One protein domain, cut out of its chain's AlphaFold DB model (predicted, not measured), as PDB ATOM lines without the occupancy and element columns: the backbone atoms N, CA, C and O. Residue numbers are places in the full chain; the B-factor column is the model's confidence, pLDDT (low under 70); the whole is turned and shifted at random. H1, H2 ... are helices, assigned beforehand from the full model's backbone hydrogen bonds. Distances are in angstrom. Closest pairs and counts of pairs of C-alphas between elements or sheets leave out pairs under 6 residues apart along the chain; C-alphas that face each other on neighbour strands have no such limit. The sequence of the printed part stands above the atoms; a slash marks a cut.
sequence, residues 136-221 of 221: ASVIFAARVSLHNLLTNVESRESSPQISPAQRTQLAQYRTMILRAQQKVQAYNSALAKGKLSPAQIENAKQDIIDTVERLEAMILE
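This is residues 136 to 221 of the 221 residues of an uncharacterized protein of Spirochaetae bacterium HGW-Spirochaetae-9 (UniProt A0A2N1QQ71). Three helices stand side by side in an up-and-down bundle, each running against the one before it, and together they form a rod. H2 is the longest and runs along most of the rod's length; H1 and H3 run the opposite way beside it, and the three centres make a triangle. The printed part has 86 residues with three named helices in the order H1, H2, H3 and no named strand, and its class is all helix. It is only just loose, close to compact, with a radius of gyration of the C-alphas of 14.7 A and spans of 48 by 20 by 17 A.

H2, residues 164 to 192, and H1, residues 136 to 157, are a helical hairpin: they touch, at a shallow tilt of 20 degrees, opposite ways, with the closest C-alphas, those of Glu 157 and Arg 167, 6.0 A apart. H2 also forms a helical hairpin with H3, residues 198 to 220. These two touch, at a shallow tilt of 20 degrees, opposite ways; their closest C-alphas, those of Val 184 and Ile 208, are 6.9 A apart. H1 and H3 touch and run the same way at a shallow tilt of 23 degrees, with the closest C-alphas, those of Val 138 and Lys 205, 6.3 A apart. In H1, H2 and H3, every O i to N i+4 pair is within hydrogen-bond range.

H2 measures 42.2 A from C-alpha 164 at (6.394, -38.287, -56.485) to C-alpha 192. H1 measures 31.3 A and begins with C-alpha 136 at (-16.201, -37.255, -24.934). H3 measures 32.8 A and ends with C-alpha 220 at (-7.198, -47.475, -46.002).

The two C-alphas farthest apart, those of Gln 161 and Ser 197, are 48.8 A apart. The printed part has no cut. The link from H1 to H2 is short, with 6 residues, and that from H2 to H3 is tight, with 5. The mean pLDDT of the printed part is 81.7, and residues 136 and 221 are under 70.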
ATOM      1  N   ALA A 136     -17.530 -36.959 -25.461       69.62
ATOM      2  CA  ALA A 136     -16.201 -37.255 -24.934       69.62
ATOM      3  C   ALA A 136     -15.692 -38.616 -25.431       69.62
ATOM      4  O   ALA A 136     -14.526 -38.716 -25.822       69.62
ATOM      5  N   SER A 137     -16.561 -39.630 -25.496       71.88
ATOM      6  CA  SER A 137     -16.234 -40.926 -26.106       71.88
ATOM      7  C   SER A 137     -15.921 -40.803 -27.594       71.88
ATOM      8  O   SER A 137     -14.905 -41.330 -28.049       71.88
ATOM      9  N   VAL A 138     -16.737 -40.049 -28.340       75.75
ATOM     10  CA  VAL A 138     -16.513 -39.804 -29.776       75.75
ATOM     11  C   VAL A 138     -15.184 -39.077 -30.005       75.75
ATOM     12  O   VAL A 138     -14.397 -39.479 -30.859       75.75
ATOM     13  N   ILE A 139     -14.886 -38.051 -29.203       77.19
ATOM     14  CA  ILE A 139     -13.601 -37.341 -29.229       77.19
ATOM     15  C   ILE A 139     -12.453 -38.311 -28.955       77.19
ATOM     16  O   ILE A 139     -11.467 -38.300 -29.686       77.19
ATOM     17  N   PHE A 140     -12.549 -39.147 -27.921       73.31
ATOM     18  CA  PHE A 140     -11.481 -40.083 -27.582       73.31
ATOM     19  C   PHE A 140     -11.226 -41.093 -28.709       73.31
ATOM     20  O   PHE A 140     -10.088 -41.218 -29.168       73.31
ATOM     21  N   ALA A 141     -12.278 -41.751 -29.203       72.06
ATOM     22  CA  ALA A 141     -12.185 -42.703 -30.307       72.06
ATOM     23  C   ALA A 141     -11.591 -42.050 -31.565       72.06
ATOM     24  O   ALA A 141     -10.659 -42.590 -32.161       72.06
ATOM     25  N   ALA A 142     -12.040 -40.839 -31.906       77.38
ATOM     26  CA  ALA A 142     -11.508 -40.089 -33.036       77.38
ATOM     27  C   ALA A 142     -10.018 -39.771 -32.889       77.38
ATOM     28  O   ALA A 142      -9.272 -39.874 -33.858       77.38
ATOM     29  N   ARG A 143      -9.548 -39.419 -31.687       77.25
ATOM     30  CA  ARG A 143      -8.117 -39.161 -31.452       77.25
ATOM     31  C   ARG A 143      -7.271 -40.403 -31.695       77.25
ATOM     32  O   ARG A 143      -6.230 -40.285 -32.338       77.25
ATOM     33  N   VAL A 144      -7.729 -41.566 -31.234       74.81
ATOM     34  CA  VAL A 144      -7.046 -42.848 -31.466       74.81
ATOM     35  C   VAL A 144      -7.026 -43.188 -32.958       74.81
ATOM     36  O   VAL A 144      -5.954 -43.456 -33.501       74.81
ATOM     37  N   SER A 145      -8.171 -43.115 -33.646       77.38
ATOM     38  CA  SER A 145      -8.247 -43.368 -35.093       77.38
ATOM     39  C   SER A 145      -7.339 -42.429 -35.889       77.38
ATOM     40  O   SER A 145      -6.524 -42.886 -36.687       77.38
ATOM     41  N   LEU A 146      -7.409 -41.118 -35.637       78.94
ATOM     42  CA  LEU A 146      -6.591 -40.128 -36.342       78.94
ATOM     43  C   LEU A 146      -5.094 -40.305 -36.068       78.94
ATOM     44  O   LEU A 146      -4.296 -40.136 -36.985       78.94
ATOM     45  N   HIS A 147      -4.700 -40.662 -34.842       76.75
ATOM     46  CA  HIS A 147      -3.308 -40.996 -34.530       76.75
ATOM     47  C   HIS A 147      -2.834 -42.214 -35.339       76.75
ATOM     48  O   HIS A 147      -1.796 -42.156 -35.991       76.75
ATOM     49  N   ASN A 148      -3.620 -43.294 -35.368       76.12
ATOM     50  CA  ASN A 148      -3.279 -44.496 -36.132       76.12
ATOM     51  C   ASN A 148      -3.158 -44.214 -37.637       76.12
ATOM     52  O   ASN A 148      -2.231 -44.707 -38.285       76.12
ATOM     53  N   LEU A 149      -4.067 -43.406 -38.192       79.25
ATOM     54  CA  LEU A 149      -4.003 -42.969 -39.586       79.25
ATOM     55  C   LEU A 149      -2.744 -42.147 -39.866       79.25
ATOM     56  O   LEU A 149      -2.083 -42.394 -40.873       79.25
ATOM     57  N   LEU A 150      -2.394 -41.208 -38.980       82.19
ATOM     58  CA  LEU A 150      -1.196 -40.382 -39.128       82.19
ATOM     59  C   LEU A 150       0.060 -41.253 -39.171       82.19
ATOM     60  O   LEU A 150       0.829 -41.167 -40.125       82.19
ATOM     61  N   THR A 151       0.207 -42.156 -38.203       74.81
ATOM     62  CA  THR A 151       1.332 -43.095 -38.129       74.81
ATOM     63  C   THR A 151       1.414 -43.976 -39.380       74.81
ATOM     64  O   THR A 151       2.502 -44.231 -39.901       74.81
ATOM     65  N   ASN A 152       0.271 -44.417 -39.923       76.88
ATOM     66  CA  ASN A 152       0.234 -45.183 -41.170       76.88
ATOM     67  C   ASN A 152       0.714 -44.350 -42.369       76.88
ATOM     68  O   ASN A 152       1.550 -44.819 -43.144       76.88
ATOM     69  N   VAL A 153       0.217 -43.118 -42.507       80.94
ATOM     70  CA  VAL A 153       0.601 -42.198 -43.588       80.94
ATOM     71  C   VAL A 153       2.090 -41.871 -43.519       80.94
ATOM     72  O   VAL A 153       2.780 -42.034 -44.522       80.94
ATOM     73  N   GLU A 154       2.616 -41.513 -42.348       78.38
ATOM     74  CA  GLU A 154       4.038 -41.194 -42.157       78.38
ATOM     75  C   GLU A 154       4.947 -42.395 -42.464       78.38
ATOM     76  O   GLU A 154       6.004 -42.250 -43.090       78.38
ATOM     77  N   SER A 155       4.507 -43.607 -42.104       77.50
ATOM     78  CA  SER A 155       5.206 -44.839 -42.473       77.50
ATOM     79  C   SER A 155       5.213 -45.077 -43.985       77.50
ATOM     80  O   SER A 155       6.226 -45.542 -44.512       77.50
ATOM     81  N   ARG A 156       4.116 -44.774 -44.696       78.44
ATOM     82  CA  ARG A 156       4.051 -44.891 -46.162       78.44
ATOM     83  C   ARG A 156       4.905 -43.828 -46.846       78.44
ATOM     84  O   ARG A 156       5.603 -44.172 -47.794       78.44
ATOM     85  N   GLU A 157       4.895 -42.586 -46.360       74.94
ATOM     86  CA  GLU A 157       5.713 -41.478 -46.887       74.94
ATOM     87  C   GLU A 157       7.215 -41.748 -46.771       74.94
ATOM     88  O   GLU A 157       7.987 -41.369 -47.652       74.94
ATOM     89  N   SER A 158       7.630 -42.440 -45.710       74.19
ATOM     90  CA  SER A 158       9.033 -42.794 -45.471       74.19
ATOM     91  C   SER A 158       9.530 -43.961 -46.336       74.19
ATOM     92  O   SER A 158      10.717 -44.286 -46.316       74.19
ATOM     93  N   SER A 159       8.650 -44.612 -47.105       76.56
ATOM     94  CA  SER A 159       9.029 -45.736 -47.961       76.56
ATOM     95  C   SER A 159       9.813 -45.261 -49.196       76.56
ATOM     96  O   SER A 159       9.353 -44.374 -49.915       76.56
ATOM     97  N   PRO A 160      10.971 -45.863 -49.522       75.25
ATOM     98  CA  PRO A 160      11.782 -45.443 -50.668       75.25
ATOM     99  C   PRO A 160      11.142 -45.760 -52.033       75.25
ATOM    100  O   PRO A 160      11.585 -45.222 -53.041       75.25
ATOM    101  N   GLN A 161      10.100 -46.599 -52.072       78.38
ATOM    102  CA  GLN A 161       9.489 -47.130 -53.301       78.38
ATOM    103  C   GLN A 161       8.255 -46.348 -53.795       78.38
ATOM    104  O   GLN A 161       7.562 -46.803 -54.704       78.38
ATOM    105  N   ILE A 162       7.934 -45.198 -53.197       80.75
ATOM    106  CA  ILE A 162       6.762 -44.394 -53.584       80.75
ATOM    107  C   ILE A 162       7.113 -43.359 -54.659       80.75
ATOM    108  O   ILE A 162       8.153 -42.698 -54.607       80.75
ATOM    109  N   SER A 163       6.210 -43.176 -55.618       87.56
ATOM    110  CA  SER A 163       6.337 -42.164 -56.672       87.56
ATOM    111  C   SER A 163       6.150 -40.726 -56.140       87.56
ATOM    112  O   SER A 163       5.519 -40.526 -55.096       87.56
ATOM    113  N   PRO A 164       6.621 -39.688 -56.863       86.44
ATOM    114  CA  PRO A 164       6.394 -38.287 -56.485       86.44
ATOM    115  C   PRO A 164       4.907 -37.908 -56.348       86.44
ATOM    116  O   PRO A 164       4.534 -37.147 -55.453       86.44
ATOM    117  N   ALA A 165       4.044 -38.477 -57.197       85.38
ATOM    118  CA  ALA A 165       2.597 -38.280 -57.118       85.38
ATOM    119  C   ALA A 165       2.017 -38.873 -55.821       85.38
ATOM    120  O   ALA A 165       1.269 -38.200 -55.114       85.38
ATOM    121  N   GLN A 166       2.435 -40.090 -55.457       85.19
ATOM    122  CA  GLN A 166       2.031 -40.736 -54.204       85.19
ATOM    123  C   GLN A 166       2.533 -39.978 -52.971       85.19
ATOM    124  O   GLN A 166       1.779 -39.841 -52.014       85.19
ATOM    125  N   ARG A 167       3.755 -39.421 -52.995       84.56
ATOM    126  CA  ARG A 167       4.235 -38.528 -51.919       84.56
ATOM    127  C   ARG A 167       3.343 -37.315 -51.747       84.56
ATOM    128  O   ARG A 167       2.974 -36.982 -50.632       84.56
ATOM    129  N   THR A 168       2.977 -36.671 -52.851       88.69
ATOM    130  CA  THR A 168       2.127 -35.476 -52.809       88.69
ATOM    131  C   THR A 168       0.751 -35.809 -52.232       88.69
ATOM    132  O   THR A 168       0.235 -35.070 -51.398       88.69
ATOM    133  N   GLN A 169       0.177 -36.948 -52.625       87.44
ATOM    134  CA  GLN A 169      -1.103 -37.424 -52.106       87.44
ATOM    135  C   GLN A 169      -1.034 -37.781 -50.611       87.44
ATOM    136  O   GLN A 169      -1.897 -37.364 -49.841       87.44
ATOM    137  N   LEU A 170       0.009 -38.488 -50.164       86.88
ATOM    138  CA  LEU A 170       0.195 -38.813 -48.748       86.88
ATOM    139  C   LEU A 170       0.425 -37.556 -47.890       86.88
ATOM    140  O   LEU A 170      -0.178 -37.439 -46.825       86.88
ATOM    141  N   ALA A 171       1.178 -36.570 -48.384       87.25
ATOM    142  CA  ALA A 171       1.357 -35.284 -47.708       87.25
ATOM    143  C   ALA A 171       0.032 -34.508 -47.569       87.25
ATOM    144  O   ALA A 171      -0.223 -33.851 -46.549       87.25
ATOM    145  N   GLN A 172      -0.854 -34.604 -48.570       90.12
ATOM    146  CA  GLN A 172      -2.212 -34.065 -48.475       90.12
ATOM    147  C   GLN A 172      -3.020 -34.784 -47.390       90.12
ATOM    148  O   GLN A 172      -3.615 -34.111 -46.548       90.12
ATOM    149  N   TYR A 173      -3.000 -36.121 -47.350       88.56
ATOM    150  CA  TYR A 173      -3.681 -36.888 -46.301       88.56
ATOM    151  C   TYR A 173      -3.156 -36.552 -44.908       88.56
ATOM    152  O   TYR A 173      -3.956 -36.261 -44.021       88.56
ATOM    153  N   ARG A 174      -1.834 -36.470 -44.729       87.81
ATOM    154  CA  ARG A 174      -1.206 -36.025 -43.479       87.81
ATOM    155  C   ARG A 174      -1.766 -34.682 -43.022       87.81
ATOM    156  O   ARG A 174      -2.196 -34.535 -41.882       87.81
ATOM    157  N   THR A 175      -1.835 -33.716 -43.935       91.94
ATOM    158  CA  THR A 175      -2.383 -32.384 -43.645       91.94
ATOM    159  C   THR A 175      -3.855 -32.446 -43.229       91.94
ATOM    160  O   THR A 175      -4.262 -31.747 -42.300       91.94
ATOM    161  N   MET A 176      -4.673 -33.276 -43.887       90.19
ATOM    162  CA  MET A 176      -6.083 -33.442 -43.518       90.19
ATOM    163  C   MET A 176      -6.244 -34.075 -42.130       90.19
ATOM    164  O   MET A 176      -7.066 -33.598 -41.349       90.19
ATOM    165  N   ILE A 177      -5.429 -35.079 -41.794       84.12
ATOM    166  CA  ILE A 177      -5.435 -35.720 -40.472       84.12
ATOM    167  C   ILE A 177      -5.055 -34.715 -39.380       84.12
ATOM    168  O   ILE A 177      -5.765 -34.609 -38.384       84.12
ATOM    169  N   LEU A 178      -3.995 -33.925 -39.581       86.25
ATOM    170  CA  LEU A 178      -3.569 -32.904 -38.614       86.25
ATOM    171  C   LEU A 178      -4.661 -31.849 -38.377       86.25
ATOM    172  O   LEU A 178      -4.932 -31.467 -37.238       86.25
ATOM    173  N   ARG A 179      -5.353 -31.417 -39.441       90.06
ATOM    174  CA  ARG A 179      -6.509 -30.512 -39.320       90.06
ATOM    175  C   ARG A 179      -7.658 -31.153 -38.543       90.06
ATOM    176  O   ARG A 179      -8.268 -30.485 -37.710       90.06
ATOM    177  N   ALA A 180      -7.944 -32.430 -38.787       87.38
ATOM    178  CA  ALA A 180      -8.964 -33.163 -38.044       87.38
ATOM    179  C   ALA A 180      -8.592 -33.298 -36.558       87.38
ATOM    180  O   ALA A 180      -9.429 -33.033 -35.699       87.38
ATOM    181  N   GLN A 181      -7.329 -33.600 -36.232       86.69
ATOM    182  CA  GLN A 181      -6.844 -33.651 -34.847       86.69
ATOM    183  C   GLN A 181      -7.007 -32.302 -34.138       86.69
ATOM    184  O   GLN A 181      -7.529 -32.251 -33.023       86.69
ATOM    185  N   GLN A 182      -6.637 -31.205 -34.804       86.19
ATOM    186  CA  GLN A 182      -6.824 -29.852 -34.277       86.19
ATOM    187  C   GLN A 182      -8.308 -29.546 -34.020       86.19
ATOM    188  O   GLN A 182      -8.660 -28.965 -32.990       86.19
ATOM    189  N   LYS A 183      -9.197 -29.966 -34.927       88.38
ATOM    190  CA  LYS A 183     -10.647 -29.791 -34.780       88.38
ATOM    191  C   LYS A 183     -11.199 -30.580 -33.591       88.38
ATOM    192  O   LYS A 183     -11.908 -30.020 -32.758       88.38
ATOM    193  N   VAL A 184     -10.816 -31.850 -33.456       85.38
ATOM    194  CA  VAL A 184     -11.197 -32.706 -32.320       85.38
ATOM    195  C   VAL A 184     -10.690 -32.120 -30.993       85.38
ATOM    196  O   VAL A 184     -11.422 -32.089 -30.003       85.38
ATOM    197  N   GLN A 185      -9.475 -31.563 -30.969       83.06
ATOM    198  CA  GLN A 185      -8.936 -30.856 -29.803       83.06
ATOM    199  C   GLN A 185      -9.740 -29.591 -29.453       83.06
ATOM    200  O   GLN A 185      -9.964 -29.305 -28.269       83.06
ATOM    201  N   ALA A 186     -10.203 -28.839 -30.456       83.69
ATOM    202  CA  ALA A 186     -11.053 -27.670 -30.246       83.69
ATOM    203  C   ALA A 186     -12.407 -28.059 -29.627       83.69
ATOM    204  O   ALA A 186     -12.837 -27.415 -28.665       83.69
ATOM    205  N   TYR A 187     -13.030 -29.147 -30.096       83.25
ATOM    206  CA  TYR A 187     -14.252 -29.686 -29.492       83.25
ATOM    207  C   TYR A 187     -14.035 -30.127 -28.041       83.25
ATOM    208  O   TYR A 187     -14.816 -29.740 -27.172       83.25
ATOM    209  N   ASN A 188     -12.938 -30.831 -27.746       82.75
ATOM    210  CA  ASN A 188     -12.585 -31.216 -26.375       82.75
ATOM    211  C   ASN A 188     -12.420 -29.995 -25.456       82.75
ATOM    212  O   ASN A 188     -12.927 -29.959 -24.336       82.75
ATOM    213  N   SER A 189     -11.762 -28.948 -25.958       77.50
ATOM    214  CA  SER A 189     -11.546 -27.701 -25.218       77.50
ATOM    215  C   SER A 189     -12.849 -26.946 -24.951       77.50
ATOM    216  O   SER A 189     -13.018 -26.348 -23.888       77.50
ATOM    217  N   ALA A 190     -13.772 -26.937 -25.913       77.31
ATOM    218  CA  ALA A 190     -15.084 -26.326 -25.749       77.31
ATOM    219  C   ALA A 190     -15.956 -27.122 -24.761       77.31
ATOM    220  O   ALA A 190     -16.656 -26.512 -23.948       77.31
ATOM    221  N   LEU A 191     -15.859 -28.458 -24.788       77.81
ATOM    222  CA  LEU A 191     -16.577 -29.358 -23.886       77.81
ATOM    223  C   LEU A 191     -16.112 -29.170 -22.439       77.81
ATOM    224  O   LEU A 191     -16.941 -28.958 -21.560       77.81
ATOM    225  N   ALA A 192     -14.796 -29.130 -22.205       70.00
ATOM    226  CA  ALA A 192     -14.214 -28.888 -20.882       70.00
ATOM    227  C   ALA A 192     -14.618 -27.527 -20.283       70.00
ATOM    228  O   ALA A 192     -14.719 -27.382 -19.069       70.00
ATOM    229  N   LYS A 193     -14.881 -26.525 -21.132       76.50
ATOM    230  CA  LYS A 193     -15.345 -25.191 -20.718       76.50
ATOM    231  C   LYS A 193     -16.867 -25.106 -20.535       76.50
ATOM    232  O   LYS A 193     -17.360 -24.023 -20.234       76.50
ATOM    233  N   GLY A 194     -17.610 -26.193 -20.775       80.12
ATOM    234  CA  GLY A 194     -19.075 -26.218 -20.701       80.12
ATOM    235  C   GLY A 194     -19.761 -25.288 -21.707       80.12
ATOM    236  O   GLY A 194     -20.868 -24.824 -21.458       80.12
ATOM    237  N   LYS A 195     -19.096 -24.960 -22.824       80.50
ATOM    238  CA  LYS A 195     -19.555 -23.929 -23.772       80.50
ATOM    239  C   LYS A 195     -20.452 -24.446 -24.899       80.50
ATOM    240  O   LYS A 195     -20.888 -23.635 -25.710       80.50
ATOM    241  N   LEU A 196     -20.697 -25.755 -24.992       82.69
ATOM    242  CA  LEU A 196     -21.549 -26.316 -26.045       82.69
ATOM    243  C   LEU A 196     -22.988 -26.493 -25.562       82.69
ATOM    244  O   LEU A 196     -23.231 -27.092 -24.516       82.69
ATOM    245  N   SER A 197     -23.942 -26.035 -26.370       85.25
ATOM    246  CA  SER A 197     -25.350 -26.403 -26.214       85.25
ATOM    247  C   SER A 197     -25.597 -27.862 -26.641       85.25
ATOM    248  O   SER A 197     -24.804 -28.415 -27.406       85.25
ATOM    249  N   PRO A 198     -26.711 -28.496 -26.230       79.44
ATOM    250  CA  PRO A 198     -27.026 -29.876 -26.620       79.44
ATOM    251  C   PRO A 198     -27.036 -30.108 -28.139       79.44
ATOM    252  O   PRO A 198     -26.517 -31.113 -28.614       79.44
ATOM    253  N   ALA A 199     -27.545 -29.147 -28.916       82.81
ATOM    254  CA  ALA A 199     -27.527 -29.224 -30.377       82.81
ATOM    255  C   ALA A 199     -26.101 -29.123 -30.950       82.81
ATOM    256  O   ALA A 199     -25.764 -29.805 -31.913       82.81
ATOM    257  N   GLN A 200     -25.240 -28.297 -30.346       87.00
ATOM    258  CA  GLN A 200     -23.836 -28.205 -30.752       87.00
ATOM    259  C   GLN A 200     -23.050 -29.467 -30.401       87.00
ATOM    260  O   GLN A 200     -22.152 -29.835 -31.150       87.00
ATOM    261  N   ILE A 201     -23.386 -30.126 -29.288       82.31
ATOM    262  CA  ILE A 201     -22.803 -31.414 -28.907       82.31
ATOM    263  C   ILE A 201     -23.123 -32.464 -29.970       82.31
ATOM    264  O   ILE A 201     -22.213 -33.145 -30.431       82.31
ATOM    265  N   GLU A 202     -24.382 -32.563 -30.394       80.44
ATOM    266  CA  GLU A 202     -24.791 -33.562 -31.384       80.44
ATOM    267  C   GLU A 202     -24.184 -33.291 -32.766       80.44
ATOM    268  O   GLU A 202     -23.618 -34.193 -33.382       80.44
ATOM    269  N   ASN A 203     -24.164 -32.027 -33.200       87.56
ATOM    270  CA  ASN A 203     -23.476 -31.639 -34.433       87.56
ATOM    271  C   ASN A 203     -21.973 -31.948 -34.375       87.56
ATOM    272  O   ASN A 203     -21.405 -32.390 -35.368       87.56
ATOM    273  N   ALA A 204     -21.325 -31.721 -33.228       86.94
ATOM    274  CA  ALA A 204     -19.909 -32.032 -33.050       86.94
ATOM    275  C   ALA A 204     -19.640 -33.539 -33.118       86.94
ATOM    276  O   ALA A 204     -18.640 -33.940 -33.703       86.94
ATOM    277  N   LYS A 205     -20.525 -34.380 -32.563       84.81
ATOM    278  CA  LYS A 205     -20.386 -35.838 -32.677       84.81
ATOM    279  C   LYS A 205     -20.418 -36.272 -34.135       84.81
ATOM    280  O   LYS A 205     -19.487 -36.939 -34.576       84.81
ATOM    281  N   GLN A 206     -21.458 -35.865 -34.864       85.62
ATOM    282  CA  GLN A 206     -21.642 -36.268 -36.254       85.62
ATOM    283  C   GLN A 206     -20.481 -35.785 -37.122       85.62
ATOM    284  O   GLN A 206     -19.894 -36.560 -37.864       85.62
ATOM    285  N   ASP A 207     -20.080 -34.527 -36.951       89.56
ATOM    286  CA  ASP A 207     -18.970 -33.943 -37.693       89.56
ATOM    287  C   ASP A 207     -17.636 -34.673 -37.452       89.56
ATOM    288  O   ASP A 207     -16.875 -34.896 -38.397       89.56
ATOM    289  N   ILE A 208     -17.352 -35.078 -36.208       87.06
ATOM    290  CA  ILE A 208     -16.155 -35.864 -35.888       87.06
ATOM    291  C   ILE A 208     -16.226 -37.245 -36.546       87.06
ATOM    292  O   ILE A 208     -15.249 -37.653 -37.174       87.06
ATOM    293  N   ILE A 209     -17.358 -37.944 -36.415       84.75
ATOM    294  CA  ILE A 209     -17.560 -39.284 -36.982       84.75
ATOM    295  C   ILE A 209     -17.385 -39.238 -38.502       84.75
ATOM    296  O   ILE A 209     -16.505 -39.916 -39.028       84.75
ATOM    297  N   ASP A 210     -18.118 -38.355 -39.184       87.31
ATOM    298  CA  ASP A 210     -18.064 -38.197 -40.641       87.31
ATOM    299  C   ASP A 210     -16.642 -37.870 -41.119       87.31
ATOM    300  O   ASP A 210     -16.176 -38.367 -42.147       87.31
ATOM    301  N   THR A 211     -15.922 -37.029 -40.368       90.00
ATOM    302  CA  THR A 211     -14.538 -36.666 -40.694       90.00
ATOM    303  C   THR A 211     -13.603 -37.868 -40.585       90.00
ATOM    304  O   THR A 211     -12.774 -38.072 -41.474       90.00
ATOM    305  N   VAL A 212     -13.712 -38.655 -39.510       85.44
ATOM    306  CA  VAL A 212     -12.864 -39.836 -39.287       85.44
ATOM    307  C   VAL A 212     -13.164 -40.910 -40.323       85.44
ATOM    308  O   VAL A 212     -12.233 -41.360 -40.981       85.44
ATOM    309  N   GLU A 213     -14.433 -41.254 -40.541       86.25
ATOM    310  CA  GLU A 213     -14.832 -42.274 -41.520       86.25
ATOM    311  C   GLU A 213     -14.367 -41.912 -42.932       86.25
ATOM    312  O   GLU A 213     -13.819 -42.748 -43.651       86.25
ATOM    313  N   ARG A 214     -14.498 -40.638 -43.320       87.00
ATOM    314  CA  ARG A 214     -14.014 -40.163 -44.619       87.00
ATOM    315  C   ARG A 214     -12.496 -40.286 -44.747       87.00
ATOM    316  O   ARG A 214     -12.010 -40.650 -45.816       87.00
ATOM    317  N   LEU A 215     -11.739 -39.956 -43.700       84.94
ATOM    318  CA  LEU A 215     -10.279 -40.097 -43.708       84.94
ATOM    319  C   LEU A 215      -9.855 -41.564 -43.739       84.94
ATOM    320  O   LEU A 215      -8.952 -41.910 -44.496       84.94
ATOM    321  N   GLU A 216     -10.521 -42.421 -42.966       82.88
ATOM    322  CA  GLU A 216     -10.286 -43.864 -42.975       82.88
ATOM    323  C   GLU A 216     -10.516 -44.444 -44.374       82.88
ATOM    324  O   GLU A 216      -9.618 -45.102 -44.894       82.88
ATOM    325  N   ALA A 217     -11.639 -44.119 -45.023       82.19
ATOM    326  CA  ALA A 217     -11.928 -44.546 -46.393       82.19
ATOM    327  C   ALA A 217     -10.840 -44.089 -47.381       82.19
ATOM    328  O   ALA A 217     -10.283 -44.895 -48.114       82.19
ATOM    329  N   MET A 218     -10.437 -42.813 -47.343       82.88
ATOM    330  CA  MET A 218      -9.432 -42.285 -48.278       82.88
ATOM    331  C   MET A 218      -8.022 -42.877 -48.108       82.88
ATOM    332  O   MET A 218      -7.232 -42.816 -49.047       82.88
ATOM    333  N   ILE A 219      -7.663 -43.363 -46.916       77.19
ATOM    334  CA  ILE A 219      -6.288 -43.781 -46.582       77.19
ATOM    335  C   ILE A 219      -6.137 -45.311 -46.563       77.19
ATOM    336  O   ILE A 219      -5.043 -45.839 -46.826       77.19
ATOM    337  N   LEU A 220      -7.198 -46.023 -46.178       72.50
ATOM    338  CA  LEU A 220      -7.198 -47.475 -46.002       72.50
ATOM    339  C   LEU A 220      -7.741 -48.243 -47.216       72.50
ATOM    340  O   LEU A 220      -7.469 -49.444 -47.288       72.50
ATOM    341  N   GLU A 221      -8.446 -47.586 -48.143       59.69
ATOM    342  CA  GLU A 221      -8.707 -48.113 -49.497       59.69
ATOM    343  C   GLU A 221      -7.476 -47.989 -50.410       59.69
ATOM    344  O   GLU A 221      -7.257 -48.936 -51.203       59.69
TER     345      GLU A 221